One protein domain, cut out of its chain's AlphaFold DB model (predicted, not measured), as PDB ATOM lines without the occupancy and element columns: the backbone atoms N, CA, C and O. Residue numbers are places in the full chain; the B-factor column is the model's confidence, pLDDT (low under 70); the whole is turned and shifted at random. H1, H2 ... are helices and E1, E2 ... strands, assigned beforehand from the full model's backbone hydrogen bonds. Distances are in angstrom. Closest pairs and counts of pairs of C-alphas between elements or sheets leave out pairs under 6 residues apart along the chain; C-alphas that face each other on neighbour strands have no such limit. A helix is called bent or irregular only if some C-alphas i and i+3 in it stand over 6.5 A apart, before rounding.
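What this domain is: This is residues 36 to 236 of the 398 residues of an uncharacterized protein of Ensete ventricosum (UniProt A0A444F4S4). Three helices, H1, H2 and H3, follow one another along the longest axis; beyond H3, residues 106 to 112 turn and H4 folds back, making with H3 a long arm whose two helices stay apart. In the middle H2 packs on E1 of the small sheet E1 E2, with H6 crossing near the end of H2, while residues 201 to 214 stick out and lead through H7 to a small hairpin, E3 and E4, off to one side. The printed part has 201 residues, with seven named helices and four named strands in the order H1 H2 H3 H4 E1 H5 E2 H6 H7 E3 E4. Both two-stranded sheets, E1 - E2 and E3 - E4, are antiparallel, and the class is mostly helix. The whole is extended, with a radius of gyration of the C-alphas of 28.3 A and spans of 104 by 49 by 32 A.

How they stand to each other: H1, residues 36 to 51, touches no helix. H2, residues 55 to 76, comes closest to E1, residues 140 to 143, at the C-alphas of Gln 69 and Val 141, 5.8 A apart. H3, residues 81 to 105, and H4, residues 113 to 134, are apart. H5, residues 146 to 149, is apart from H2, but only just, at 8.0 A. E2, residues 160 to 163, is antiparallel to E1; N 142 and O 161 are within hydrogen-bond range at 2.9 A. H6, residues 169 to 183, touches H2 with its residues 175 to 179 alone; the closest C-alphas, of Leu 72 and Val 176, are 6.7 A apart. H2 and H6 run opposite ways at a steep tilt of 69 degrees, only just short of about perpendicular. H7, residues 205 to 215, touches no helix. E3, residues 223 to 226, and E4, residues 229 to 232, form an antiparallel hairpin, with N 224 and O 231 at 2.9 A. In H1, H2 and H6 every O i to N i+4 pair is within hydrogen-bond range, against 19 of 21 in H3, 14 of 18 in H4 and 6 of 7 in H7; H5 is too short for such a pair.

Where its parts are: H1 begins at C-alpha 36, (14.976, -81.806, 104.841), and is 22.5 A long. H2 measures 31.3 A, H3 36.1 A, H4 32.1 A, H6 21.5 A and H7 15.4 A. H3 ends at C-alpha 105, (23.619, 15.518, 89.156). H4 is only just irregular, with C-alphas 125 and 128 6.7 A apart. E4 ends at C-alpha 232, (13.846, -64.494, 80.214).

The domain as a whole: The C-alphas farthest apart, of Asn 36 and Ala 109, are 103.6 A apart. The printed part has no cut, and its one long link is H6 to H7, 21 residues. The mean pLDDT of the printed part is 74.9; residues 77 to 138, 166 to 169 and 203 to 211 are under 70.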
ATOM      1  N   ASN A  36      13.753 -82.609 104.841       84.06
ATOM      2  CA  ASN A  36      14.976 -81.806 104.841       84.06
ATOM      3  C   ASN A  36      14.690 -80.386 104.351       84.06
ATOM      4  O   ASN A  36      15.175 -79.443 104.969       84.06
ATOM      5  N   LEU A  37      13.860 -80.232 103.312       84.75
ATOM      6  CA  LEU A  37      13.452 -78.924 102.797       84.75
ATOM      7  C   LEU A  37      12.703 -78.114 103.867       84.75
ATOM      8  O   LEU A  37      13.107 -76.997 104.164       84.75
ATOM      9  N   ILE A  38      11.720 -78.721 104.545       87.44
ATOM     10  CA  ILE A  38      10.975 -78.089 105.652       87.44
ATOM     11  C   ILE A  38      11.917 -77.645 106.785       87.44
ATOM     12  O   ILE A  38      11.743 -76.571 107.355       87.44
ATOM     13  N   ARG A  39      12.948 -78.437 107.113       88.00
ATOM     14  CA  ARG A  39      13.930 -78.069 108.151       88.00
ATOM     15  C   ARG A  39      14.879 -76.958 107.699       88.00
ATOM     16  O   ARG A  39      15.242 -76.119 108.518       88.00
ATOM     17  N   ALA A  40      15.261 -76.931 106.424       87.12
ATOM     18  CA  ALA A  40      16.043 -75.839 105.849       87.12
ATOM     19  C   ALA A  40      15.232 -74.532 105.814       87.12
ATOM     20  O   ALA A  40      15.753 -73.479 106.174       87.12
ATOM     21  N   GLU A  41      13.948 -74.604 105.465       90.88
ATOM     22  CA  GLU A  41      13.010 -73.477 105.466       90.88
ATOM     23  C   GLU A  41      12.770 -72.940 106.886       90.88
ATOM     24  O   GLU A  41      12.910 -71.743 107.115       90.88
ATOM     25  N   GLN A  42      12.537 -73.815 107.874       93.12
ATOM     26  CA  GLN A  42      12.430 -73.438 109.292       93.12
ATOM     27  C   GLN A  42      13.709 -72.772 109.825       93.12
ATOM     28  O   GLN A  42      13.633 -71.737 110.487       93.12
ATOM     29  N   ALA A  43      14.887 -73.325 109.516       91.62
ATOM     30  CA  ALA A  43      16.163 -72.724 109.905       91.62
ATOM     31  C   ALA A  43      16.386 -71.362 109.224       91.62
ATOM     32  O   ALA A  43      16.839 -70.416 109.867       91.62
ATOM     33  N   THR A  44      16.016 -71.240 107.946       91.81
ATOM     34  CA  THR A  44      16.085 -69.977 107.194       91.81
ATOM     35  C   THR A  44      15.143 -68.933 107.788       91.81
ATOM     36  O   THR A  44      15.555 -67.796 107.994       91.81
ATOM     37  N   ALA A  45      13.908 -69.311 108.129       90.38
ATOM     38  CA  ALA A  45      12.933 -68.423 108.754       90.38
ATOM     39  C   ALA A  45      13.419 -67.897 110.115       90.38
ATOM     40  O   ALA A  45      13.283 -66.706 110.385       90.38
ATOM     41  N   GLU A  46      14.038 -68.742 110.944       93.44
ATOM     42  CA  GLU A  46      14.582 -68.326 112.244       93.44
ATOM     43  C   GLU A  46      15.812 -67.411 112.102       93.44
ATOM     44  O   GLU A  46      15.914 -66.407 112.807       93.44
ATOM     45  N   VAL A  47      16.705 -67.677 111.139       89.31
ATOM     46  CA  VAL A  47      17.801 -66.747 110.799       89.31
ATOM     47  C   VAL A  47      17.232 -65.408 110.323       89.31
ATOM     48  O   VAL A  47      17.600 -64.366 110.862       89.31
ATOM     49  N   MET A  48      16.281 -65.424 109.384       87.06
ATOM     50  CA  MET A  48      15.616 -64.220 108.874       87.06
ATOM     51  C   MET A  48      14.875 -63.448 109.972       87.06
ATOM     52  O   MET A  48      14.844 -62.222 109.925       87.06
ATOM     53  N   ARG A  49      14.293 -64.124 110.969       85.75
ATOM     54  CA  ARG A  49      13.644 -63.495 112.133       85.75
ATOM     55  C   ARG A  49      14.653 -62.793 113.050       85.75
ATOM     56  O   ARG A  49      14.305 -61.794 113.673       85.75
ATOM     57  N   CYS A  50      15.882 -63.302 113.132       83.38
ATOM     58  CA  CYS A  50      16.951 -62.729 113.950       83.38
ATOM     59  C   CYS A  50      17.717 -61.588 113.259       83.38
ATOM     60  O   CYS A  50      18.185 -60.692 113.955       83.38
ATOM     61  N   ILE A  51      17.843 -61.595 111.924       85.62
ATOM     62  CA  ILE A  51      18.592 -60.559 111.179       85.62
ATOM     63  C   ILE A  51      17.723 -59.449 110.569       85.62
ATOM     64  O   ILE A  51      18.272 -58.461 110.091       85.62
ATOM     65  N   GLN A  52      16.393 -59.593 110.548       82.44
ATOM     66  CA  GLN A  52      15.508 -58.610 109.912       82.44
ATOM     67  C   GLN A  52      15.613 -57.211 110.555       82.44
ATOM     68  O   GLN A  52      15.572 -57.098 111.785       82.44
ATOM     69  N   PRO A  53      15.660 -56.131 109.748       82.50
ATOM     70  CA  PRO A  53      15.603 -54.764 110.249       82.50
ATOM     71  C   PRO A  53      14.387 -54.500 111.145       82.50
ATOM     72  O   PRO A  53      13.237 -54.632 110.730       82.50
ATOM     73  N   THR A  54      14.638 -54.061 112.378       85.75
ATOM     74  CA  THR A  54      13.583 -53.542 113.259       85.75
ATOM     75  C   THR A  54      13.292 -52.078 112.931       85.75
ATOM     76  O   THR A  54      14.201 -51.333 112.567       85.75
ATOM     77  N   VAL A  55      12.052 -51.620 113.139       88.25
ATOM     78  CA  VAL A  55      11.651 -50.213 112.911       88.25
ATOM     79  C   VAL A  55      12.565 -49.226 113.655       88.25
ATOM     80  O   VAL A  55      12.935 -48.189 113.111       88.25
ATOM     81  N   VAL A  56      13.003 -49.576 114.869       88.88
ATOM     82  CA  VAL A  56      13.940 -48.766 115.667       88.88
ATOM     83  C   VAL A  56      15.338 -48.722 115.031       88.88
ATOM     84  O   VAL A  56      15.970 -47.668 115.031       88.88
ATOM     85  N   SER A  57      15.819 -49.828 114.451       87.19
ATOM     86  CA  SER A  57      17.066 -49.841 113.671       87.19
ATOM     87  C   SER A  57      16.939 -48.992 112.404       87.19
ATOM     88  O   SER A  57      17.832 -48.196 112.122       87.19
ATOM     89  N   GLU A  58      15.828 -49.102 111.667       88.50
ATOM     90  CA  GLU A  58      15.581 -48.285 110.468       88.50
ATOM     91  C   GLU A  58      15.608 -46.785 110.796       88.50
ATOM     92  O   GLU A  58      16.272 -46.002 110.117       88.50
ATOM     93  N   GLN A  59      14.921 -46.388 111.873       91.12
ATOM     94  CA  GLN A  59      14.860 -45.004 112.345       91.12
ATOM     95  C   GLN A  59      16.230 -44.486 112.794       91.12
ATOM     96  O   GLN A  59      16.606 -43.378 112.413       91.12
ATOM     97  N   ARG A  60      17.008 -45.282 113.543       90.94
ATOM     98  CA  ARG A  60      18.378 -44.923 113.952       90.94
ATOM     99  C   ARG A  60      19.304 -44.750 112.750       90.94
ATOM    100  O   ARG A  60      19.975 -43.727 112.652       90.94
ATOM    101  N   ARG A  61      19.297 -45.700 111.810       92.38
ATOM    102  CA  ARG A  61      20.103 -45.634 110.577       92.38
ATOM    103  C   ARG A  61      19.727 -44.410 109.742       92.38
ATOM    104  O   ARG A  61      20.613 -43.669 109.327       92.38
ATOM    105  N   LYS A  62      18.428 -44.131 109.577       91.81
ATOM    106  CA  LYS A  62      17.944 -42.910 108.919       91.81
ATOM    107  C   LYS A  62      18.427 -41.638 109.627       91.81
ATOM    108  O   LYS A  62      18.893 -40.728 108.947       91.81
ATOM    109  N   ALA A  63      18.338 -41.569 110.955       94.88
ATOM    110  CA  ALA A  63      18.764 -40.397 111.719       94.88
ATOM    111  C   ALA A  63      20.273 -40.129 111.576       94.88
ATOM    112  O   ALA A  63      20.655 -38.995 111.306       94.88
ATOM    113  N   VAL A  64      21.114 -41.171 111.635       94.81
ATOM    114  CA  VAL A  64      22.565 -41.064 111.381       94.81
ATOM    115  C   VAL A  64      22.850 -40.585 109.953       94.81
ATOM    116  O   VAL A  64      23.641 -39.663 109.770       94.81
ATOM    117  N   VAL A  65      22.182 -41.149 108.935       94.00
ATOM    118  CA  VAL A  65      22.334 -40.706 107.533       94.00
ATOM    119  C   VAL A  65      21.940 -39.235 107.374       94.00
ATOM    120  O   VAL A  65      22.688 -38.464 106.775       94.00
ATOM    121  N   GLU A  66      20.802 -38.817 107.933       94.00
ATOM    122  CA  GLU A  66      20.364 -37.420 107.886       94.00
ATOM    123  C   GLU A  66      21.311 -36.475 108.634       94.00
ATOM    124  O   GLU A  66      21.575 -35.375 108.153       94.00
ATOM    125  N   TYR A  67      21.815 -36.872 109.805       95.38
ATOM    126  CA  TYR A  67      22.776 -36.090 110.579       95.38
ATOM    127  C   TYR A  67      24.093 -35.921 109.813       95.38
ATOM    128  O   TYR A  67      24.533 -34.792 109.618       95.38
ATOM    129  N   MET A  68      24.655 -36.998 109.256       94.75
ATOM    130  CA  MET A  68      25.863 -36.945 108.422       94.75
ATOM    131  C   MET A  68      25.657 -36.085 107.163       94.75
ATOM    132  O   MET A  68      26.528 -35.294 106.797       94.75
ATOM    133  N   GLN A  69      24.482 -36.165 106.526       90.56
ATOM    134  CA  GLN A  69      24.105 -35.281 105.417       90.56
ATOM    135  C   GLN A  69      24.045 -33.805 105.838       90.56
ATOM    136  O   GLN A  69      24.524 -32.953 105.091       90.56
ATOM    137  N   LYS A  70      23.459 -33.489 107.003       89.69
ATOM    138  CA  LYS A  70      23.376 -32.121 107.551       89.69
ATOM    139  C   LYS A  70      24.769 -31.598 107.919       89.69
ATOM    140  O   LYS A  70      25.113 -30.489 107.523       89.69
ATOM    141  N   LEU A  71      25.571 -32.407 108.611       91.62
ATOM    142  CA  LEU A  71      26.930 -32.103 109.061       91.62
ATOM    143  C   LEU A  71      27.847 -31.766 107.880       91.62
ATOM    144  O   LEU A  71      28.341 -30.646 107.781       91.62
ATOM    145  N   LEU A  72      28.022 -32.696 106.938       89.00
ATOM    146  CA  LEU A  72      28.957 -32.500 105.828       89.00
ATOM    147  C   LEU A  72      28.518 -31.346 104.911       89.00
ATOM    148  O   LEU A  72      29.352 -30.540 104.505       89.00
ATOM    149  N   LYS A  73      27.210 -31.177 104.655       84.44
ATOM    150  CA  LYS A  73      26.705 -30.007 103.908       84.44
ATOM    151  C   LYS A  73      26.908 -28.690 104.657       84.44
ATOM    152  O   LYS A  73      27.195 -27.689 104.014       84.44
ATOM    153  N   ARG A  74      26.791 -28.672 105.989       82.38
ATOM    154  CA  ARG A  74      26.989 -27.458 106.795       82.38
ATOM    155  C   ARG A  74      28.433 -26.961 106.779       82.38
ATOM    156  O   ARG A  74      28.625 -25.757 106.862       82.38
ATOM    157  N   TYR A  75      29.421 -27.851 106.702       79.31
ATOM    158  CA  TYR A  75      30.834 -27.460 106.793       79.31
ATOM    159  C   TYR A  75      31.579 -27.439 105.448       79.31
ATOM    160  O   TYR A  75      32.519 -26.665 105.311       79.31
ATOM    161  N   ILE A  76      31.152 -28.231 104.457       78.06
ATOM    162  CA  ILE A  76      31.785 -28.320 103.122       78.06
ATOM    163  C   ILE A  76      30.909 -27.648 102.041       78.06
ATOM    164  O   ILE A  76      31.390 -27.310 100.969       78.06
ATOM    165  N   GLY A  77      29.614 -27.430 102.305       61.59
ATOM    166  CA  GLY A  77      28.659 -26.778 101.391       61.59
ATOM    167  C   GLY A  77      28.469 -25.270 101.615       61.59
ATOM    168  O   GLY A  77      27.423 -24.731 101.258       61.59
ATOM    169  N   ILE A  78      29.439 -24.597 102.240       55.25
ATOM    170  CA  ILE A  78      29.533 -23.128 102.320       55.25
ATOM    171  C   ILE A  78      30.436 -22.703 101.146       55.25
ATOM    172  O   ILE A  78      31.535 -23.222 101.027       55.25
ATOM    173  N   GLU A  79      30.053 -21.797 100.242       46.00
ATOM    174  CA  GLU A  79      29.290 -20.562 100.472       46.00
ATOM    175  C   GLU A  79      27.835 -20.548  99.968       46.00
ATOM    176  O   GLU A  79      27.570 -20.641  98.773       46.00
ATOM    177  N   VAL A  80      26.889 -20.256 100.876       47.00
ATOM    178  CA  VAL A  80      25.538 -19.763 100.517       47.00
ATOM    179  C   VAL A  80      25.095 -18.598 101.417       47.00
ATOM    180  O   VAL A  80      24.570 -17.605 100.916       47.00
ATOM    181  N   ASP A  81      25.367 -18.638 102.729       45.34
ATOM    182  CA  ASP A  81      24.965 -17.558 103.654       45.34
ATOM    183  C   ASP A  81      25.639 -16.208 103.345       45.34
ATOM    184  O   ASP A  81      24.993 -15.155 103.404       45.34
ATOM    185  N   TYR A  82      26.907 -16.221 102.913       46.34
ATOM    186  CA  TYR A  82      27.567 -15.014 102.409       46.34
ATOM    187  C   TYR A  82      26.858 -14.455 101.171       46.34
ATOM    188  O   TYR A  82      26.719 -13.238 101.066       46.34
ATOM    189  N   PHE A  83      26.332 -15.300 100.278       45.06
ATOM    190  CA  PHE A  83      25.621 -14.832  99.088       45.06
ATOM    191  C   PHE A  83      24.323 -14.097  99.440       45.06
ATOM    192  O   PHE A  83      24.050 -13.059  98.843       45.06
ATOM    193  N   VAL A  84      23.537 -14.543 100.426       49.78
ATOM    194  CA  VAL A  84      22.303 -13.828 100.826       49.78
ATOM    195  C   VAL A  84      22.632 -12.459 101.434       49.78
ATOM    196  O   VAL A  84      22.003 -11.458 101.079       49.78
ATOM    197  N   ALA A  85      23.661 -12.378 102.282       50.31
ATOM    198  CA  ALA A  85      24.114 -11.116 102.867       50.31
ATOM    199  C   ALA A  85      24.709 -10.156 101.816       50.31
ATOM    200  O   ALA A  85      24.335  -8.982 101.768       50.31
ATOM    201  N   TRP A  86      25.594 -10.643 100.942       52.09
ATOM    202  CA  TRP A  86      26.266  -9.825  99.925       52.09
ATOM    203  C   TRP A  86      25.371  -9.469  98.740       52.09
ATOM    204  O   TRP A  86      25.482  -8.356  98.237       52.09
ATOM    205  N   SER A  87      24.455 -10.342  98.309       57.34
ATOM    206  CA  SER A  87      23.456  -9.987  97.290       57.34
ATOM    207  C   SER A  87      22.470  -8.951  97.823       57.34
ATOM    208  O   SER A  87      22.159  -8.005  97.104       57.34
ATOM    209  N   SER A  88      22.069  -9.040  99.098       58.66
ATOM    210  CA  SER A  88      21.298  -7.981  99.762       58.66
ATOM    211  C   SER A  88      22.087  -6.672  99.820       58.66
ATOM    212  O   SER A  88      21.557  -5.626  99.452       58.66
ATOM    213  N   LEU A  89      23.363  -6.707 100.224       59.81
ATOM    214  CA  LEU A  89      24.219  -5.517 100.290       59.81
ATOM    215  C   LEU A  89      24.429  -4.880  98.907       59.81
ATOM    216  O   LEU A  89      24.254  -3.674  98.763       59.81
ATOM    217  N   LEU A  90      24.721  -5.682  97.879       60.69
ATOM    218  CA  LEU A  90      24.818  -5.239  96.487       60.69
ATOM    219  C   LEU A  90      23.490  -4.663  95.989       60.69
ATOM    220  O   LEU A  90      23.498  -3.613  95.354       60.69
ATOM    221  N   PHE A  91      22.355  -5.290  96.305       60.88
ATOM    222  CA  PHE A  91      21.030  -4.783  95.952       60.88
ATOM    223  C   PHE A  91      20.748  -3.434  96.625       60.88
ATOM    224  O   PHE A  91      20.318  -2.504  95.947       60.88
ATOM    225  N   PHE A  92      21.078  -3.268  97.912       58.91
ATOM    226  CA  PHE A  92      21.006  -1.973  98.598       58.91
ATOM    227  C   PHE A  92      21.956  -0.936  97.985       58.91
ATOM    228  O   PHE A  92      21.542   0.203  97.781       58.91
ATOM    229  N   CYS A  93      23.187  -1.304  97.616       59.03
ATOM    230  CA  CYS A  93      24.095  -0.413  96.890       59.03
ATOM    231  C   CYS A  93      23.509   0.009  95.534       59.03
ATOM    232  O   CYS A  93      23.463   1.203  95.251       59.03
ATOM    233  N   TYR A  94      22.986  -0.920  94.729       62.53
ATOM    234  CA  TYR A  94      22.324  -0.613  93.455       62.53
ATOM    235  C   TYR A  94      21.029   0.201  93.622       62.53
ATOM    236  O   TYR A  94      20.697   0.974  92.725       62.53
ATOM    237  N   LEU A  95      20.329   0.099  94.760       59.81
ATOM    238  CA  LEU A  95      19.184   0.955  95.091       59.81
ATOM    239  C   LEU A  95      19.600   2.361  95.555       59.81
ATOM    240  O   LEU A  95      18.887   3.323  95.288       59.81
ATOM    241  N   LEU A  96      20.741   2.495  96.236       59.22
ATOM    242  CA  LEU A  96      21.254   3.769  96.758       59.22
ATOM    243  C   LEU A  96      22.038   4.572  95.711       59.22
ATOM    244  O   LEU A  96      21.947   5.798  95.701       59.22
ATOM    245  N   ILE A  97      22.742   3.906  94.790       62.25
ATOM    246  CA  ILE A  97      23.457   4.529  93.664       62.25
ATOM    247  C   ILE A  97      22.594   5.557  92.905       62.25
ATOM    248  O   ILE A  97      23.066   6.683  92.762       62.25
ATOM    249  N   PRO A  98      21.344   5.285  92.467       58.41
ATOM    250  CA  PRO A  98      20.528   6.298  91.795       58.41
ATOM    251  C   PRO A  98      20.167   7.492  92.694       58.41
ATOM    252  O   PRO A  98      20.131   8.614  92.192       58.41
ATOM    253  N   PHE A  99      19.973   7.311  94.008       60.88
ATOM    254  CA  PHE A  99      19.771   8.439  94.933       60.88
ATOM    255  C   PHE A  99      21.037   9.299  95.065       60.88
ATOM    256  O   PHE A  99      20.957  10.526  94.988       60.88
ATOM    257  N   CYS A 100      22.211   8.673  95.192       55.06
ATOM    258  CA  CYS A 100      23.496   9.373  95.182       55.06
ATOM    259  C   CYS A 100      23.731  10.107  93.850       55.06
ATOM    260  O   CYS A 100      24.123  11.273  93.857       55.06
ATOM    261  N   CYS A 101      23.433   9.467  92.717       51.94
ATOM    262  CA  CYS A 101      23.551  10.067  91.390       51.94
ATOM    263  C   CYS A 101      22.614  11.265  91.214       51.94
ATOM    264  O   CYS A 101      23.075  12.294  90.738       51.94
ATOM    265  N   VAL A 102      21.349  11.200  91.650       58.84
ATOM    266  CA  VAL A 102      20.433  12.357  91.599       58.84
ATOM    267  C   VAL A 102      20.972  13.526  92.430       58.84
ATOM    268  O   VAL A 102      21.024  14.648  91.929       58.84
ATOM    269  N   MET A 103      21.446  13.274  93.655       58.16
ATOM    270  CA  MET A 103      22.046  14.319  94.500       58.16
ATOM    271  C   MET A 103      23.311  14.931  93.875       58.16
ATOM    272  O   MET A 103      23.534  16.134  93.992       58.16
ATOM    273  N   HIS A 104      24.122  14.136  93.170       52.88
ATOM    274  CA  HIS A 104      25.345  14.608  92.517       52.88
ATOM    275  C   HIS A 104      25.073  15.315  91.171       52.88
ATOM    276  O   HIS A 104      25.733  16.298  90.843       52.88
ATOM    277  N   SER A 105      24.060  14.883  90.411       53.53
ATOM    278  CA  SER A 105      23.619  15.518  89.156       53.53
ATOM    279  C   SER A 105      22.964  16.887  89.361       53.53
ATOM    280  O   SER A 105      22.948  17.694  88.437       53.53
ATOM    281  N   VAL A 106      22.469  17.181  90.568       58.03
ATOM    282  CA  VAL A 106      22.034  18.533  90.967       58.03
ATOM    283  C   VAL A 106      23.231  19.478  91.207       58.03
ATOM    284  O   VAL A 106      23.042  20.692  91.268       58.03
ATOM    285  N   LEU A 107      24.465  18.956  91.291       56.56
ATOM    286  CA  LEU A 107      25.672  19.716  91.650       56.56
ATOM    287  C   LEU A 107      26.803  19.728  90.595       56.56
ATOM    288  O   LEU A 107      27.706  20.555  90.721       56.56
ATOM    289  N   ALA A 108      26.802  18.843  89.586       53.22
ATOM    290  CA  ALA A 108      27.949  18.651  88.682       53.22
ATOM    291  C   ALA A 108      27.594  18.480  87.184       53.22
ATOM    292  O   ALA A 108      26.496  18.079  86.809       53.22
ATOM    293  N   ALA A 109      28.566  18.803  86.319       55.94
ATOM    294  CA  ALA A 109      28.406  18.975  84.868       55.94
ATOM    295  C   ALA A 109      28.246  17.656  84.059       55.94
ATOM    296  O   ALA A 109      28.784  16.617  84.449       55.94
ATOM    297  N   PRO A 110      27.579  17.679  82.882       53.91
ATOM    298  CA  PRO A 110      27.014  16.485  82.228       53.91
ATOM    299  C   PRO A 110      27.998  15.576  81.457       53.91
ATOM    300  O   PRO A 110      27.565  14.776  80.632       53.91
ATOM    301  N   VAL A 111      29.312  15.673  81.683       54.00
ATOM    302  CA  VAL A 111      30.324  14.964  80.865       54.00
ATOM    303  C   VAL A 111      30.562  13.512  81.316       54.00
ATOM    304  O   VAL A 111      30.855  12.658  80.490       54.00
ATOM    305  N   LEU A 112      30.384  13.195  82.604       54.31
ATOM    306  CA  LEU A 112      30.795  11.905  83.195       54.31
ATOM    307  C   LEU A 112      29.821  10.725  82.984       54.31
ATOM    308  O   LEU A 112      30.108   9.610  83.415       54.31
ATOM    309  N   ILE A 113      28.661  10.943  82.359       54.00
ATOM    310  CA  ILE A 113      27.571   9.948  82.326       54.00
ATOM    311  C   ILE A 113      27.875   8.783  81.365       54.00
ATOM    312  O   ILE A 113      27.566   7.633  81.676       54.00
ATOM    313  N   ALA A 114      28.494   9.056  80.212       52.31
ATOM    314  CA  ALA A 114      28.747   8.039  79.186       52.31
ATOM    315  C   ALA A 114      29.727   6.953  79.667       52.31
ATOM    316  O   ALA A 114      29.431   5.759  79.562       52.31
ATOM    317  N   ASP A 115      30.846   7.366  80.267       54.09
ATOM    318  CA  ASP A 115      31.874   6.453  80.776       54.09
ATOM    319  C   ASP A 115      31.348   5.603  81.944       54.09
ATOM    320  O   ASP A 115      31.617   4.404  82.014       54.09
ATOM    321  N   TYR A 116      30.510   6.185  82.814       54.44
ATOM    322  CA  TYR A 116      29.850   5.465  83.912       54.44
ATOM    323  C   TYR A 116      28.919   4.349  83.417       54.44
ATOM    324  O   TYR A 116      28.899   3.255  83.991       54.44
ATOM    325  N   CYS A 117      28.164   4.599  82.344       52.56
ATOM    326  CA  CYS A 117      27.321   3.586  81.708       52.56
ATOM    327  C   CYS A 117      28.158   2.467  81.068       52.56
ATOM    328  O   CYS A 117      27.808   1.293  81.200       52.56
ATOM    329  N   PHE A 118      29.285   2.804  80.430       54.25
ATOM    330  CA  PHE A 118      30.189   1.816  79.833       54.25
ATOM    331  C   PHE A 118      30.850   0.920  80.894       54.25
ATOM    332  O   PHE A 118      30.889  -0.302  80.736       54.25
ATOM    333  N   PHE A 119      31.287   1.502  82.017       51.19
ATOM    334  CA  PHE A 119      31.858   0.760  83.145       51.19
ATOM    335  C   PHE A 119      30.837  -0.208  83.769       51.19
ATOM    336  O   PHE A 119      31.148  -1.378  83.993       51.19
ATOM    337  N   ASN A 120      29.591   0.245  83.973       52.44
ATOM    338  CA  ASN A 120      28.506  -0.613  84.458       52.44
ATOM    339  C   ASN A 120      28.195  -1.759  83.485       52.44
ATOM    340  O   ASN A 120      28.067  -2.900  83.917       52.44
ATOM    341  N   PHE A 121      28.118  -1.490  82.177       53.19
ATOM    342  CA  PHE A 121      27.854  -2.529  81.177       53.19
ATOM    343  C   PHE A 121      28.956  -3.601  81.149       53.19
ATOM    344  O   PHE A 121      28.657  -4.793  81.084       53.19
ATOM    345  N   MET A 122      30.226  -3.196  81.270       47.56
ATOM    346  CA  MET A 122      31.363  -4.119  81.306       47.56
ATOM    347  C   MET A 122      31.345  -5.020  82.553       47.56
ATOM    348  O   MET A 122      31.490  -6.237  82.431       47.56
ATOM    349  N   PHE A 123      31.108  -4.451  83.740       49.44
ATOM    350  CA  PHE A 123      31.033  -5.228  84.983       49.44
ATOM    351  C   PHE A 123      29.798  -6.140  85.023       49.44
ATOM    352  O   PHE A 123      29.938  -7.325  85.327       49.44
ATOM    353  N   CYS A 124      28.619  -5.655  84.621       48.34
ATOM    354  CA  CYS A 124      27.410  -6.479  84.510       48.34
ATOM    355  C   CYS A 124      27.528  -7.604  83.464       48.34
ATOM    356  O   CYS A 124      26.795  -8.585  83.556       48.34
ATOM    357  N   GLY A 125      28.434  -7.493  82.485       46.94
ATOM    358  CA  GLY A 125      28.707  -8.546  81.502       46.94
ATOM    359  C   GLY A 125      29.667  -9.642  81.987       46.94
ATOM    360  O   GLY A 125      29.517 -10.797  81.590       46.94
ATOM    361  N   LEU A 126      30.644  -9.307  82.841       46.28
ATOM    362  CA  LEU A 126      31.638 -10.268  83.349       46.28
ATOM    363  C   LEU A 126      31.225 -10.933  84.670       46.28
ATOM    364  O   LEU A 126      31.414 -12.142  84.816       46.28
ATOM    365  N   LEU A 127      30.643 -10.177  85.611       46.62
ATOM    366  CA  LEU A 127      30.279 -10.682  86.942       46.62
ATOM    367  C   LEU A 127      29.406 -11.956  86.904       46.62
ATOM    368  O   LEU A 127      29.752 -12.895  87.619       46.62
ATOM    369  N   PRO A 128      28.356 -12.074  86.058       47.75
ATOM    370  CA  PRO A 128      27.499 -13.265  86.040       47.75
ATOM    371  C   PRO A 128      28.198 -14.538  85.557       47.75
ATOM    372  O   PRO A 128      27.737 -15.635  85.849       47.75
ATOM    373  N   ARG A 129      29.287 -14.419  84.784       36.12
ATOM    374  CA  ARG A 129      30.035 -15.587  84.297       36.12
ATOM    375  C   ARG A 129      30.987 -16.137  85.348       36.12
ATOM    376  O   ARG A 129      31.065 -17.346  85.495       36.12
ATOM    377  N   VAL A 130      31.655 -15.260  86.098       41.44
ATOM    378  CA  VAL A 130      32.565 -15.682  87.174       41.44
ATOM    379  C   VAL A 130      31.786 -16.286  88.347       41.44
ATOM    380  O   VAL A 130      32.243 -17.261  88.931       41.44
ATOM    381  N   THR A 131      30.591 -15.775  88.670       43.56
ATOM    382  CA  THR A 131      29.784 -16.342  89.764       43.56
ATOM    383  C   THR A 131      29.158 -17.694  89.430       43.56
ATOM    384  O   THR A 131      29.087 -18.532  90.320       43.56
ATOM    385  N   ILE A 132      28.730 -17.963  88.189       43.69
ATOM    386  CA  ILE A 132      28.075 -19.247  87.860       43.69
ATOM    387  C   ILE A 132      29.033 -20.441  88.007       43.69
ATOM    388  O   ILE A 132      28.618 -21.459  88.555       43.69
ATOM    389  N   ASP A 133      30.302 -20.310  87.611       40.12
ATOM    390  CA  ASP A 133      31.299 -21.376  87.817       40.12
ATOM    391  C   ASP A 133      31.669 -21.551  89.308       40.12
ATOM    392  O   ASP A 133      32.016 -22.650  89.739       40.12
ATOM    393  N   PHE A 134      31.539 -20.492  90.120       40.84
ATOM    394  CA  PHE A 134      31.768 -20.520  91.574       40.84
ATOM    395  C   PHE A 134      30.595 -21.152  92.355       40.84
ATOM    396  O   PHE A 134      30.792 -21.779  93.391       40.84
ATOM    397  N   MET A 135      29.368 -21.044  91.835       40.72
ATOM    398  CA  MET A 135      28.112 -21.480  92.477       40.72
ATOM    399  C   MET A 135      27.847 -23.001  92.415       40.72
ATOM    400  O   MET A 135      26.731 -23.444  92.701       40.72
ATOM    401  N   LEU A 136      28.821 -23.821  92.002       46.69
ATOM    402  CA  LEU A 136      28.595 -25.237  91.673       46.69
ATOM    403  C   LEU A 136      29.094 -26.273  92.696       46.69
ATOM    404  O   LEU A 136      28.865 -27.458  92.446       46.69
ATOM    405  N   GLN A 137      29.616 -25.860  93.864       54.56
ATOM    406  CA  GLN A 137      30.022 -26.732  94.994       54.56
ATOM    407  C   GLN A 137      28.849 -27.441  95.702       54.56
ATOM    408  O   GLN A 137      28.589 -27.310  96.896       54.56
ATOM    409  N   ASN A 138      28.131 -28.257  94.936       67.19
ATOM    410  CA  ASN A 138      26.978 -29.031  95.365       67.19
ATOM    411  C   ASN A 138      27.435 -30.341  96.015       67.19
ATOM    412  O   ASN A 138      27.402 -31.392  95.369       67.19
ATOM    413  N   LEU A 139      27.825 -30.292  97.295       79.75
ATOM    414  CA  LEU A 139      28.046 -31.521  98.056       79.75
ATOM    415  C   LEU A 139      26.735 -32.314  98.167       79.75
ATOM    416  O   LEU A 139      25.768 -31.900  98.817       79.75
ATOM    417  N   GLN A 140      26.730 -33.507  97.586       82.88
ATOM    418  CA  GLN A 140      25.649 -34.476  97.705       82.88
ATOM    419  C   GLN A 140      26.166 -35.717  98.432       82.88
ATOM    420  O   GLN A 140      27.196 -36.269  98.064       82.88
ATOM    421  N   VAL A 141      25.449 -36.142  99.473       86.75
ATOM    422  CA  VAL A 141      25.796 -37.312 100.291       86.75
ATOM    423  C   VAL A 141      24.614 -38.274 100.270       86.75
ATOM    424  O   VAL A 141      23.495 -37.876 100.603       86.75
ATOM    425  N   PHE A 142      24.851 -39.523  99.880       86.88
ATOM    426  CA  PHE A 142      23.824 -40.554  99.709       86.88
ATOM    427  C   PHE A 142      24.174 -41.821 100.501       86.88
ATOM    428  O   PHE A 142      25.349 -42.179 100.546       86.88
ATOM    429  N   PRO A 143      23.190 -42.532 101.083       89.31
ATOM    430  CA  PRO A 143      23.407 -43.895 101.553       89.31
ATOM    431  C   PRO A 143      23.625 -44.843 100.367       89.31
ATOM    432  O   PRO A 143      22.959 -44.718  99.336       89.31
ATOM    433  N   PHE A 144      24.528 -45.803 100.531       86.50
ATOM    434  CA  PHE A 144      24.858 -46.819  99.532       86.50
ATOM    435  C   PHE A 144      24.785 -48.234 100.137       86.50
ATOM    436  O   PHE A 144      24.316 -48.417 101.263       86.50
ATOM    437  N   GLY A 145      25.193 -49.245  99.367       87.06
ATOM    438  CA  GLY A 145      25.358 -50.617  99.837       87.06
ATOM    439  C   GLY A 145      24.067 -51.225 100.380       87.06
ATOM    440  O   GLY A 145      23.055 -51.306  99.683       87.06
ATOM    441  N   SER A 146      24.116 -51.683 101.628       86.19
ATOM    442  CA  SER A 146      23.032 -52.459 102.244       86.19
ATOM    443  C   SER A 146      21.817 -51.620 102.673       86.19
ATOM    444  O   SER A 146      20.689 -52.122 102.698       86.19
ATOM    445  N   VAL A 147      22.016 -50.331 102.982       87.12
ATOM    446  CA  VAL A 147      20.988 -49.462 103.586       87.12
ATOM    447  C   VAL A 147      19.829 -49.132 102.627       87.12
ATOM    448  O   VAL A 147      18.683 -49.352 103.026       87.12
ATOM    449  N   PRO A 148      20.052 -48.699 101.366       83.44
ATOM    450  CA  PRO A 148      18.970 -48.470 100.398       83.44
ATOM    451  C   PRO A 148      18.157 -49.725 100.057       83.44
ATOM    452  O   PRO A 148      16.991 -49.616  99.686       83.44
ATOM    453  N   LEU A 149      18.768 -50.909 100.175       82.00
ATOM    454  CA  LEU A 149      18.169 -52.196  99.812       82.00
ATOM    455  C   LEU A 149      17.437 -52.885 100.976       82.00
ATOM    456  O   LEU A 149      16.776 -53.897 100.758       82.00
ATOM    457  N   LYS A 150      17.564 -52.366 102.207       81.69
ATOM    458  CA  LYS A 150      17.108 -53.014 103.454       81.69
ATOM    459  C   LYS A 150      17.674 -54.427 103.682       81.69
ATOM    460  O   LYS A 150      17.063 -55.240 104.369       81.69
ATOM    461  N   THR A 151      18.861 -54.704 103.145       83.31
ATOM    462  CA  THR A 151      19.573 -55.991 103.278       83.31
ATOM    463  C   THR A 151      20.660 -55.971 104.357       83.31
ATOM    464  O   THR A 151      21.479 -56.886 104.433       83.31
ATOM    465  N   TYR A 152      20.693 -54.930 105.193       81.50
ATOM    466  CA  TYR A 152      21.650 -54.796 106.289       81.50
ATOM    467  C   TYR A 152      21.352 -55.766 107.437       81.50
ATOM    468  O   TYR A 152      20.200 -55.975 107.817       81.50
ATOM    469  N   LEU A 153      22.417 -56.310 108.029       85.88
ATOM    470  CA  LEU A 153      22.350 -57.014 109.311       85.88
ATOM    471  C   LEU A 153      22.081 -56.006 110.451       85.88
ATOM    472  O   LEU A 153      22.373 -54.818 110.276       85.88
ATOM    473  N   PRO A 154      21.580 -56.442 111.627       78.38
ATOM    474  CA  PRO A 154      21.243 -55.542 112.736       78.38
ATOM    475  C   PRO A 154      22.381 -54.586 113.115       78.38
ATOM    476  O   PRO A 154      22.152 -53.379 113.226       78.38
ATOM    477  N   ASP A 155      23.604 -55.114 113.179       80.81
ATOM    478  CA  ASP A 155      24.839 -54.401 113.534       80.81
ATOM    479  C   ASP A 155      25.742 -54.103 112.317       80.81
ATOM    480  O   ASP A 155      26.911 -53.776 112.481       80.81
ATOM    481  N   GLY A 156      25.232 -54.236 111.084       85.56
ATOM    482  CA  GLY A 156      26.005 -53.941 109.868       85.56
ATOM    483  C   GLY A 156      26.273 -52.443 109.677       85.56
ATOM    484  O   GLY A 156      25.527 -51.609 110.190       85.56
ATOM    485  N   ASP A 157      27.296 -52.089 108.905       91.31
ATOM    486  CA  ASP A 157      27.722 -50.696 108.712       91.31
ATOM    487  C   ASP A 157      26.695 -49.814 107.961       91.31
ATOM    488  O   ASP A 157      25.612 -50.257 107.555       91.31
ATOM    489  N   ILE A 158      27.014 -48.524 107.807       92.75
ATOM    490  CA  ILE A 158      26.258 -47.563 106.990       92.75
ATOM    491  C   ILE A 158      27.197 -46.993 105.925       92.75
ATOM    492  O   ILE A 158      27.967 -46.071 106.193       92.75
ATOM    493  N   ASP A 159      27.104 -47.515 104.705       93.06
ATOM    494  CA  ASP A 159      27.844 -46.983 103.562       93.06
ATOM    495  C   ASP A 159      27.304 -45.594 103.174       93.06
ATOM    496  O   ASP A 159      26.105 -45.433 102.918       93.06
ATOM    497  N   LEU A 160      28.183 -44.592 103.079       92.19
ATOM    498  CA  LEU A 160      27.866 -43.252 102.574       92.19
ATOM    499  C   LEU A 160      28.771 -42.896 101.390       92.19
ATOM    500  O   LEU A 160      29.988 -43.045 101.458       92.19
ATOM    501  N   THR A 161      28.188 -42.354 100.322       89.88
ATOM    502  CA  THR A 161      28.915 -41.808  99.167       89.88
ATOM    503  C   THR A 161      28.763 -40.292  99.135       89.88
ATOM    504  O   THR A 161      27.639 -39.791  99.079       89.88
ATOM    505  N   ALA A 162      29.883 -39.566  99.146       87.62
ATOM    506  CA  ALA A 162      29.936 -38.111  99.009       87.62
ATOM    507  C   ALA A 162      30.430 -37.716  97.606       87.62
ATOM    508  O   ALA A 162      31.415 -38.262  97.121       87.62
ATOM    509  N   LEU A 163      29.753 -36.761  96.965       83.62
ATOM    510  CA  LEU A 163      30.055 -36.249  95.624       83.62
ATOM    511  C   LEU A 163      30.114 -34.716  95.666       83.62
ATOM    512  O   LEU A 163      29.210 -34.095  96.226       83.62
ATOM    513  N   SER A 164      31.139 -34.105  95.068       77.31
ATOM    514  CA  SER A 164      31.351 -32.648  95.033       77.31
ATOM    515  C   SER A 164      31.974 -32.217  93.696       77.31
ATOM    516  O   SER A 164      32.685 -33.000  93.070       77.31
ATOM    517  N   PHE A 165      31.701 -30.987  93.249       70.31
ATOM    518  CA  PHE A 165      32.117 -30.453  91.946       70.31
ATOM    519  C   PHE A 165      32.408 -28.940  92.014       70.31
ATOM    520  O   PHE A 165      31.683 -28.243  92.711       70.31
ATOM    521  N   PRO A 166      33.369 -28.398  91.243       61.78
ATOM    522  CA  PRO A 166      34.566 -29.090  90.774       61.78
ATOM    523  C   PRO A 166      35.434 -29.453  91.987       61.78
ATOM    524  O   PRO A 166      35.592 -28.644  92.898       61.78
ATOM    525  N   ASN A 167      35.983 -30.664  92.022       60.69
ATOM    526  CA  ASN A 167      36.799 -31.104  93.152       60.69
ATOM    527  C   ASN A 167      37.885 -32.089  92.693       60.69
ATOM    528  O   ASN A 167      37.689 -32.824  91.726       60.69
ATOM    529  N   SER A 168      39.020 -32.094  93.387       63.88
ATOM    530  CA  SER A 168      40.014 -33.169  93.328       63.88
ATOM    531  C   SER A 168      39.726 -34.133  94.473       63.88
ATOM    532  O   SER A 168      39.575 -33.682  95.605       63.88
ATOM    533  N   GLU A 169      39.664 -35.436  94.207       67.56
ATOM    534  CA  GLU A 169      39.175 -36.441  95.169       67.56
ATOM    535  C   GLU A 169      39.914 -36.393  96.523       67.56
ATOM    536  O   GLU A 169      39.277 -36.453  97.577       67.56
ATOM    537  N   ASP A 170      41.231 -36.145  96.501       73.44
ATOM    538  CA  ASP A 170      42.066 -35.923  97.690       73.44
ATOM    539  C   ASP A 170      41.585 -34.765  98.582       73.44
ATOM    540  O   ASP A 170      41.672 -34.852  99.808       73.44
ATOM    541  N   ALA A 171      41.090 -33.670  97.998       81.31
ATOM    542  CA  ALA A 171      40.626 -32.508  98.753       81.31
ATOM    543  C   ALA A 171      39.312 -32.838  99.470       81.31
ATOM    544  O   ALA A 171      39.271 -32.780 100.696       81.31
ATOM    545  N   LEU A 172      38.307 -33.338  98.739       84.75
ATOM    546  CA  LEU A 172      37.034 -33.785  99.320       84.75
ATOM    547  C   LEU A 172      37.233 -34.792 100.466       84.75
ATOM    548  O   LEU A 172      36.569 -34.696 101.499       84.75
ATOM    549  N   ALA A 173      38.147 -35.752 100.303       87.88
ATOM    550  CA  ALA A 173      38.444 -36.742 101.334       87.88
ATOM    551  C   ALA A 173      39.057 -36.114 102.602       87.88
ATOM    552  O   ALA A 173      38.682 -36.483 103.720       87.88
ATOM    553  N   ASN A 174      39.963 -35.143 102.447       87.06
ATOM    554  CA  ASN A 174      40.553 -34.416 103.573       87.06
ATOM    555  C   ASN A 174      39.570 -33.424 104.220       87.06
ATOM    556  O   ASN A 174      39.596 -33.276 105.443       87.06
ATOM    557  N   ASP A 175      38.662 -32.812 103.455       87.62
ATOM    558  CA  ASP A 175      37.592 -31.952 103.975       87.62
ATOM    559  C   ASP A 175      36.626 -32.766 104.850       87.62
ATOM    560  O   ASP A 175      36.410 -32.436 106.018       87.62
ATOM    561  N   VAL A 176      36.112 -33.891 104.331       90.94
ATOM    562  CA  VAL A 176      35.238 -34.818 105.077       90.94
ATOM    563  C   VAL A 176      35.921 -35.306 106.353       90.94
ATOM    564  O   VAL A 176      35.324 -35.247 107.429       90.94
ATOM    565  N   ARG A 177      37.191 -35.722 106.267       92.50
ATOM    566  CA  ARG A 177      37.989 -36.111 107.437       92.50
ATOM    567  C   ARG A 177      38.074 -34.981 108.468       92.50
ATOM    568  O   ARG A 177      37.850 -35.232 109.649       92.50
ATOM    569  N   SER A 178      38.377 -33.758 108.036       91.88
ATOM    570  CA  SER A 178      38.549 -32.601 108.924       91.88
ATOM    571  C   SER A 178      37.255 -32.246 109.662       91.88
ATOM    572  O   SER A 178      37.290 -31.948 110.855       91.88
ATOM    573  N   VAL A 179      36.104 -32.348 108.990       93.44
ATOM    574  CA  VAL A 179      34.786 -32.146 109.615       93.44
ATOM    575  C   VAL A 179      34.497 -33.218 110.667       93.44
ATOM    576  O   VAL A 179      34.086 -32.882 111.775       93.44
ATOM    577  N   LEU A 180      34.763 -34.494 110.374       95.06
ATOM    578  CA  LEU A 180      34.527 -35.581 111.330       95.06
ATOM    579  C   LEU A 180      35.473 -35.516 112.540       95.06
ATOM    580  O   LEU A 180      35.029 -35.714 113.666       95.06
ATOM    581  N   GLN A 181      36.745 -35.155 112.339       94.62
ATOM    582  CA  GLN A 181      37.697 -34.926 113.436       94.62
ATOM    583  C   GLN A 181      37.346 -33.686 114.280       94.62
ATOM    584  O   GLN A 181      37.642 -33.652 115.474       94.62
ATOM    585  N   SER A 182      36.690 -32.678 113.696       93.38
ATOM    586  CA  SER A 182      36.133 -31.544 114.445       93.38
ATOM    587  C   SER A 182      34.915 -31.956 115.282       93.38
ATOM    588  O   SER A 182      34.779 -31.522 116.426       93.38
ATOM    589  N   GLU A 183      34.030 -32.787 114.731       95.88
ATOM    590  CA  GLU A 183      32.795 -33.212 115.401       95.88
ATOM    591  C   GLU A 183      33.046 -34.275 116.492       95.88
ATOM    592  O   GLU A 183      32.354 -34.280 117.503       95.88
ATOM    593  N   GLU A 184      34.112 -35.078 116.385       95.75
ATOM    594  CA  GLU A 184      34.620 -35.952 117.466       95.75
ATOM    595  C   GLU A 184      34.952 -35.171 118.757       95.75
ATOM    596  O   GLU A 184      34.823 -35.685 119.868       95.75
ATOM    597  N   GLN A 185      35.333 -33.895 118.634       94.00
ATOM    598  CA  GLN A 185      35.597 -33.012 119.778       94.00
ATOM    599  C   GLN A 185      34.348 -32.227 120.234       94.00
ATOM    600  O   GLN A 185      34.377 -31.547 121.270       94.00
ATOM    601  N   ASN A 186      33.236 -32.307 119.495       94.12
ATOM    602  CA  ASN A 186      32.018 -31.543 119.747       94.12
ATOM    603  C   ASN A 186      31.111 -32.231 120.782       94.12
ATOM    604  O   ASN A 186      30.183 -32.968 120.461       94.12
ATOM    605  N   LYS A 187      31.306 -31.890 122.060       92.12
ATOM    606  CA  LYS A 187      30.465 -32.366 123.181       92.12
ATOM    607  C   LYS A 187      28.995 -31.906 123.137       92.12
ATOM    608  O   LYS A 187      28.235 -32.265 124.031       92.12
ATOM    609  N   GLY A 188      28.612 -31.080 122.160       93.19
ATOM    610  CA  GLY A 188      27.234 -30.666 121.886       93.19
ATOM    611  C   GLY A 188      26.636 -31.285 120.617       93.19
ATOM    612  O   GLY A 188      25.578 -30.830 120.185       93.19
ATOM    613  N   ALA A 189      27.306 -32.262 119.999       93.31
ATOM    614  CA  ALA A 189      26.808 -32.981 118.831       93.31
ATOM    615  C   ALA A 189      25.553 -33.821 119.148       93.31
ATOM    616  O   ALA A 189      25.369 -34.303 120.266       93.31
ATOM    617  N   GLU A 190      24.694 -34.019 118.143       94.44
ATOM    618  CA  GLU A 190      23.508 -34.893 118.231       94.44
ATOM    619  C   GLU A 190      23.905 -36.380 118.307       94.44
ATOM    620  O   GLU A 190      23.243 -37.174 118.976       94.44
ATOM    621  N   PHE A 191      25.019 -36.738 117.660       95.00
ATOM    622  CA  PHE A 191      25.622 -38.067 117.680       95.00
ATOM    623  C   PHE A 191      27.092 -37.959 118.090       95.00
ATOM    624  O   PHE A 191      27.811 -37.074 117.638       95.00
ATOM    625  N   GLU A 192      27.548 -38.881 118.934       95.06
ATOM    626  CA  GLU A 192      28.950 -38.962 119.339       95.06
ATOM    627  C   GLU A 192      29.784 -39.582 118.203       95.06
ATOM    628  O   GLU A 192      29.608 -40.753 117.865       95.06
ATOM    629  N   VAL A 193      30.683 -38.796 117.606       95.44
ATOM    630  CA  VAL A 193      31.664 -39.267 116.614       95.44
ATOM    631  C   VAL A 193      32.928 -39.732 117.345       95.44
ATOM    632  O   VAL A 193      33.357 -39.079 118.293       95.44
ATOM    633  N   LYS A 194      33.511 -40.860 116.919       94.31
ATOM    634  CA  LYS A 194      34.703 -41.492 117.514       94.31
ATOM    635  C   LYS A 194      35.547 -42.211 116.466       94.31
ATOM    636  O   LYS A 194      35.029 -42.615 115.426       94.31
ATOM    637  N   ASP A 195      36.818 -42.428 116.805       94.19
ATOM    638  CA  ASP A 195      37.762 -43.322 116.124       94.19
ATOM    639  C   ASP A 195      37.913 -43.021 114.620       94.19
ATOM    640  O   ASP A 195      38.030 -43.929 113.790       94.19
ATOM    641  N   VAL A 196      37.919 -41.726 114.268       94.06
ATOM    642  CA  VAL A 196      37.893 -41.233 112.877       94.06
ATOM    643  C   VAL A 196      39.163 -41.621 112.110       94.06
ATOM    644  O   VAL A 196      40.186 -40.928 112.126       94.06
ATOM    645  N   GLN A 197      39.080 -42.736 111.385       92.69
ATOM    646  CA  GLN A 197      40.153 -43.278 110.554       92.69
ATOM    647  C   GLN A 197      39.965 -42.903 109.081       92.69
ATOM    648  O   GLN A 197      38.889 -43.058 108.511       92.69
ATOM    649  N   TYR A 198      41.046 -42.444 108.447       90.25
ATOM    650  CA  TYR A 198      41.102 -42.212 107.005       90.25
ATOM    651  C   TYR A 198      41.948 -43.299 106.340       90.25
ATOM    652  O   TYR A 198      43.133 -43.443 106.645       90.25
ATOM    653  N   ILE A 199      41.330 -44.045 105.425       89.06
ATOM    654  CA  ILE A 199      41.967 -45.096 104.631       89.06
ATOM    655  C   ILE A 199      42.043 -44.591 103.190       89.06
ATOM    656  O   ILE A 199      41.019 -44.474 102.523       89.06
ATOM    657  N   ASN A 200      43.252 -44.295 102.705       85.88
ATOM    658  CA  ASN A 200      43.463 -44.044 101.282       85.88
ATOM    659  C   ASN A 200      43.563 -45.392 100.549       85.88
ATOM    660  O   ASN A 200      44.465 -46.181 100.838       85.88
ATOM    661  N   ALA A 201      42.629 -45.662  99.637       82.62
ATOM    662  CA  ALA A 201      42.569 -46.892  98.860       82.62
ATOM    663  C   ALA A 201      42.082 -46.605  97.432       82.62
ATOM    664  O   ALA A 201      40.989 -46.080  97.234       82.62
ATOM    665  N   GLU A 202      42.876 -46.999  96.435       76.69
ATOM    666  CA  GLU A 202      42.481 -46.917  95.029       76.69
ATOM    667  C   GLU A 202      41.482 -48.035  94.693       76.69
ATOM    668  O   GLU A 202      41.812 -49.225  94.712       76.69
ATOM    669  N   VAL A 203      40.250 -47.658  94.350       66.12
ATOM    670  CA  VAL A 203      39.275 -48.591  93.776       66.12
ATOM    671  C   VAL A 203      39.618 -48.784  92.299       66.12
ATOM    672  O   VAL A 203      39.497 -47.857  91.501       66.12
ATOM    673  N   PHE A 204      40.034 -49.992  91.909       52.94
ATOM    674  CA  PHE A 204      40.375 -50.302  90.515       52.94
ATOM    675  C   PHE A 204      39.130 -50.251  89.608       52.94
ATOM    676  O   PHE A 204      38.373 -51.214  89.468       52.94
ATOM    677  N   HIS A 205      38.927 -49.100  88.965       53.47
ATOM    678  CA  HIS A 205      37.712 -48.743  88.224       53.47
ATOM    679  C   HIS A 205      37.429 -49.575  86.956       53.47
ATOM    680  O   HIS A 205      36.314 -49.518  86.428       53.47
ATOM    681  N   SER A 206      38.396 -50.361  86.471       50.72
ATOM    682  CA  SER A 206      38.332 -51.084  85.189       50.72
ATOM    683  C   SER A 206      37.167 -52.075  85.077       50.72
ATOM    684  O   SER A 206      36.601 -52.214  83.996       50.72
ATOM    685  N   SER A 207      36.770 -52.722  86.176       55.16
ATOM    686  CA  SER A 207      35.647 -53.675  86.189       55.16
ATOM    687  C   SER A 207      34.325 -53.037  86.626       55.16
ATOM    688  O   SER A 207      33.275 -53.341  86.061       55.16
ATOM    689  N   GLY A 208      34.360 -52.135  87.615       54.03
ATOM    690  CA  GLY A 208      33.155 -51.544  88.211       54.03
ATOM    691  C   GLY A 208      32.375 -50.649  87.246       54.03
ATOM    692  O   GLY A 208      31.153 -50.763  87.154       54.03
ATOM    693  N   ILE A 209      33.072 -49.812  86.469       60.38
ATOM    694  CA  ILE A 209      32.422 -48.930  85.487       60.38
ATOM    695  C   ILE A 209      31.799 -49.752  84.352       60.38
ATOM    696  O   ILE A 209      30.664 -49.480  83.973       60.38
ATOM    697  N   LEU A 210      32.482 -50.788  83.848       60.38
ATOM    698  CA  LEU A 210      31.935 -51.656  82.796       60.38
ATOM    699  C   LEU A 210      30.715 -52.455  83.276       60.38
ATOM    700  O   LEU A 210      29.744 -52.586  82.533       60.38
ATOM    701  N   PHE A 211      30.730 -52.938  84.523       69.88
ATOM    702  CA  PHE A 211      29.582 -53.603  85.142       69.88
ATOM    703  C   PHE A 211      28.370 -52.660  85.231       69.88
ATOM    704  O   PHE A 211      27.279 -53.012  84.784       69.88
ATOM    705  N   LEU A 212      28.557 -51.448  85.763       74.19
ATOM    706  CA  LEU A 212      27.473 -50.471  85.914       74.19
ATOM    707  C   LEU A 212      26.971 -49.939  84.563       74.19
ATOM    708  O   LEU A 212      25.762 -49.820  84.369       74.19
ATOM    709  N   ASP A 213      27.861 -49.675  83.605       73.94
ATOM    710  CA  ASP A 213      27.488 -49.235  82.258       73.94
ATOM    711  C   ASP A 213      26.674 -50.309  81.516       73.94
ATOM    712  O   ASP A 213      25.641 -49.985  80.926       73.94
ATOM    713  N   TYR A 214      27.061 -51.585  81.630       78.38
ATOM    714  CA  TYR A 214      26.301 -52.717  81.092       78.38
ATOM    715  C   TYR A 214      24.925 -52.852  81.763       78.38
ATOM    716  O   TYR A 214      23.898 -52.814  81.084       78.38
ATOM    717  N   TYR A 215      24.873 -52.949  83.097       80.00
ATOM    718  CA  TYR A 215      23.616 -53.196  83.813       80.00
ATOM    719  C   TYR A 215      22.668 -51.988  83.860       80.00
ATOM    720  O   TYR A 215      21.459 -52.177  83.998       80.00
ATOM    721  N   SER A 216      23.159 -50.762  83.636       80.56
ATOM    722  CA  SER A 216      22.308 -49.579  83.409       80.56
ATOM    723  C   SER A 216      21.552 -49.603  82.070       80.56
ATOM    724  O   SER A 216      20.580 -48.867  81.904       80.56
ATOM    725  N   LYS A 217      21.987 -50.449  81.124       86.19
ATOM    726  CA  LYS A 217      21.410 -50.623  79.777       86.19
ATOM    727  C   LYS A 217      20.781 -52.006  79.581       86.19
ATOM    728  O   LYS A 217      20.327 -52.320  78.483       86.19
ATOM    729  N   PHE A 218      20.792 -52.837  80.620       87.94
ATOM    730  CA  PHE A 218      20.261 -54.190  80.588       87.94
ATOM    731  C   PHE A 218      18.727 -54.180  80.548       87.94
ATOM    732  O   PHE A 218      18.078 -53.333  81.164       87.94
ATOM    733  N   ASP A 219      18.145 -55.125  79.811       89.00
ATOM    734  CA  ASP A 219      16.699 -55.234  79.605       89.00
ATOM    735  C   ASP A 219      16.023 -55.949  80.787       89.00
ATOM    736  O   ASP A 219      15.584 -57.096  80.693       89.00
ATOM    737  N   TRP A 220      15.946 -55.239  81.915       88.56
ATOM    738  CA  TRP A 220      15.251 -55.661  83.138       88.56
ATOM    739  C   TRP A 220      13.739 -55.873  82.955       88.56
ATOM    740  O   TRP A 220      13.093 -56.461  83.821       88.56
ATOM    741  N   ASP A 221      13.167 -55.391  81.848       91.12
ATOM    742  CA  ASP A 221      11.744 -55.527  81.543       91.12
ATOM    743  C   ASP A 221      11.410 -56.918  80.971       91.12
ATOM    744  O   ASP A 221      10.291 -57.397  81.167       91.12
ATOM    745  N   ASN A 222      12.368 -57.574  80.299       91.69
ATOM    746  CA  ASN A 222      12.199 -58.907  79.706       91.69
ATOM    747  C   ASN A 222      13.124 -59.986  80.301       91.69
ATOM    748  O   ASN A 222      12.821 -61.176  80.159       91.69
ATOM    749  N   TYR A 223      14.223 -59.616  80.970       89.44
ATOM    750  CA  TYR A 223      15.236 -60.547  81.485       89.44
ATOM    751  C   TYR A 223      15.586 -60.299  82.957       89.44
ATOM    752  O   TYR A 223      15.680 -59.167  83.425       89.44
ATOM    753  N   CYS A 224      15.874 -61.384  83.672       87.12
ATOM    754  CA  CYS A 224      16.577 -61.374  84.951       87.12
ATOM    755  C   CYS A 224      18.006 -61.926  84.781       87.12
ATOM    756  O   CYS A 224      18.361 -62.465  83.730       87.12
ATOM    757  N   VAL A 225      18.846 -61.787  85.809       85.12
ATOM    758  CA  VAL A 225      20.248 -62.240  85.788       85.12
ATOM    759  C   VAL A 225      20.406 -63.482  86.661       85.12
ATOM    760  O   VAL A 225      19.978 -63.495  87.813       85.12
ATOM    761  N   SER A 226      21.056 -64.513  86.124       81.06
ATOM    762  CA  SER A 226      21.455 -65.725  86.846       81.06
ATOM    763  C   SER A 226      22.978 -65.890  86.861       81.06
ATOM    764  O   SER A 226      23.698 -65.204  86.133       81.06
ATOM    765  N   LEU A 227      23.477 -66.869  87.624       74.44
ATOM    766  CA  LEU A 227      24.892 -67.270  87.604       74.44
ATOM    767  C   LEU A 227      25.345 -67.837  86.240       74.44
ATOM    768  O   LEU A 227      26.541 -67.986  86.006       74.44
ATOM    769  N   GLN A 228      24.404 -68.146  85.343       79.62
ATOM    770  CA  GLN A 228      24.634 -68.621  83.977       79.62
ATOM    771  C   GLN A 228      24.382 -67.522  82.923       79.62
ATOM    772  O   GLN A 228      24.454 -67.793  81.727       79.62
ATOM    773  N   GLY A 229      24.106 -66.282  83.348       81.75
ATOM    774  CA  GLY A 229      23.783 -65.150  82.478       81.75
ATOM    775  C   GLY A 229      22.284 -64.806  82.440       81.75
ATOM    776  O   GLY A 229      21.541 -65.184  83.352       81.75
ATOM    777  N   PRO A 230      21.829 -64.049  81.426       89.06
ATOM    778  CA  PRO A 230      20.447 -63.582  81.325       89.06
ATOM    779  C   PRO A 230      19.439 -64.724  81.138       89.06
ATOM    780  O   PRO A 230      19.620 -65.576  80.269       89.06
ATOM    781  N   ILE A 231      18.348 -64.706  81.905       89.81
ATOM    782  CA  ILE A 231      17.208 -65.624  81.765       89.81
ATOM    783  C   ILE A 231      15.951 -64.793  81.456       89.81
ATOM    784  O   ILE A 231      15.720 -63.793  82.136       89.81
ATOM    785  N   PRO A 232      15.125 -65.160  80.455       89.62
ATOM    786  CA  PRO A 232      13.846 -64.494  80.214       89.62
ATOM    787  C   PRO A 232      12.938 -64.562  81.446       89.62
ATOM    788  O   PRO A 232      12.775 -65.629  82.036       89.62
ATOM    789  N   VAL A 233      12.274 -63.461  81.803       86.00
ATOM    790  CA  VAL A 233      11.325 -63.432  82.935       86.00
ATOM    791  C   VAL A 233      10.179 -64.436  82.729       86.00
ATOM    792  O   VAL A 233       9.703 -65.033  83.688       86.00
ATOM    793  N   SER A 234       9.808 -64.714  81.475       83.25
ATOM    794  CA  SER A 234       8.831 -65.743  81.087       83.25
ATOM    795  C   SER A 234       9.281 -67.197  81.304       83.25
ATOM    796  O   SER A 234       8.466 -68.103  81.144       83.25
ATOM    797  N   PHE A 235      10.553 -67.445  81.638       80.69
ATOM    798  CA  PHE A 235      11.064 -68.766  82.031       80.69
ATOM    799  C   PHE A 235      11.127 -68.948  83.555       80.69
ATOM    800  O   PHE A 235      11.378 -70.059  84.025       80.69
ATOM    801  N   LEU A 236      10.899 -67.888  84.339       78.50
ATOM    802  CA  LEU A 236      10.699 -68.039  85.775       78.50
ATOM    803  C   LEU A 236       9.352 -68.744  86.008       78.50
ATOM    804  O   LEU A 236       8.363 -68.377  85.369       78.50
TER     805      LEU A 236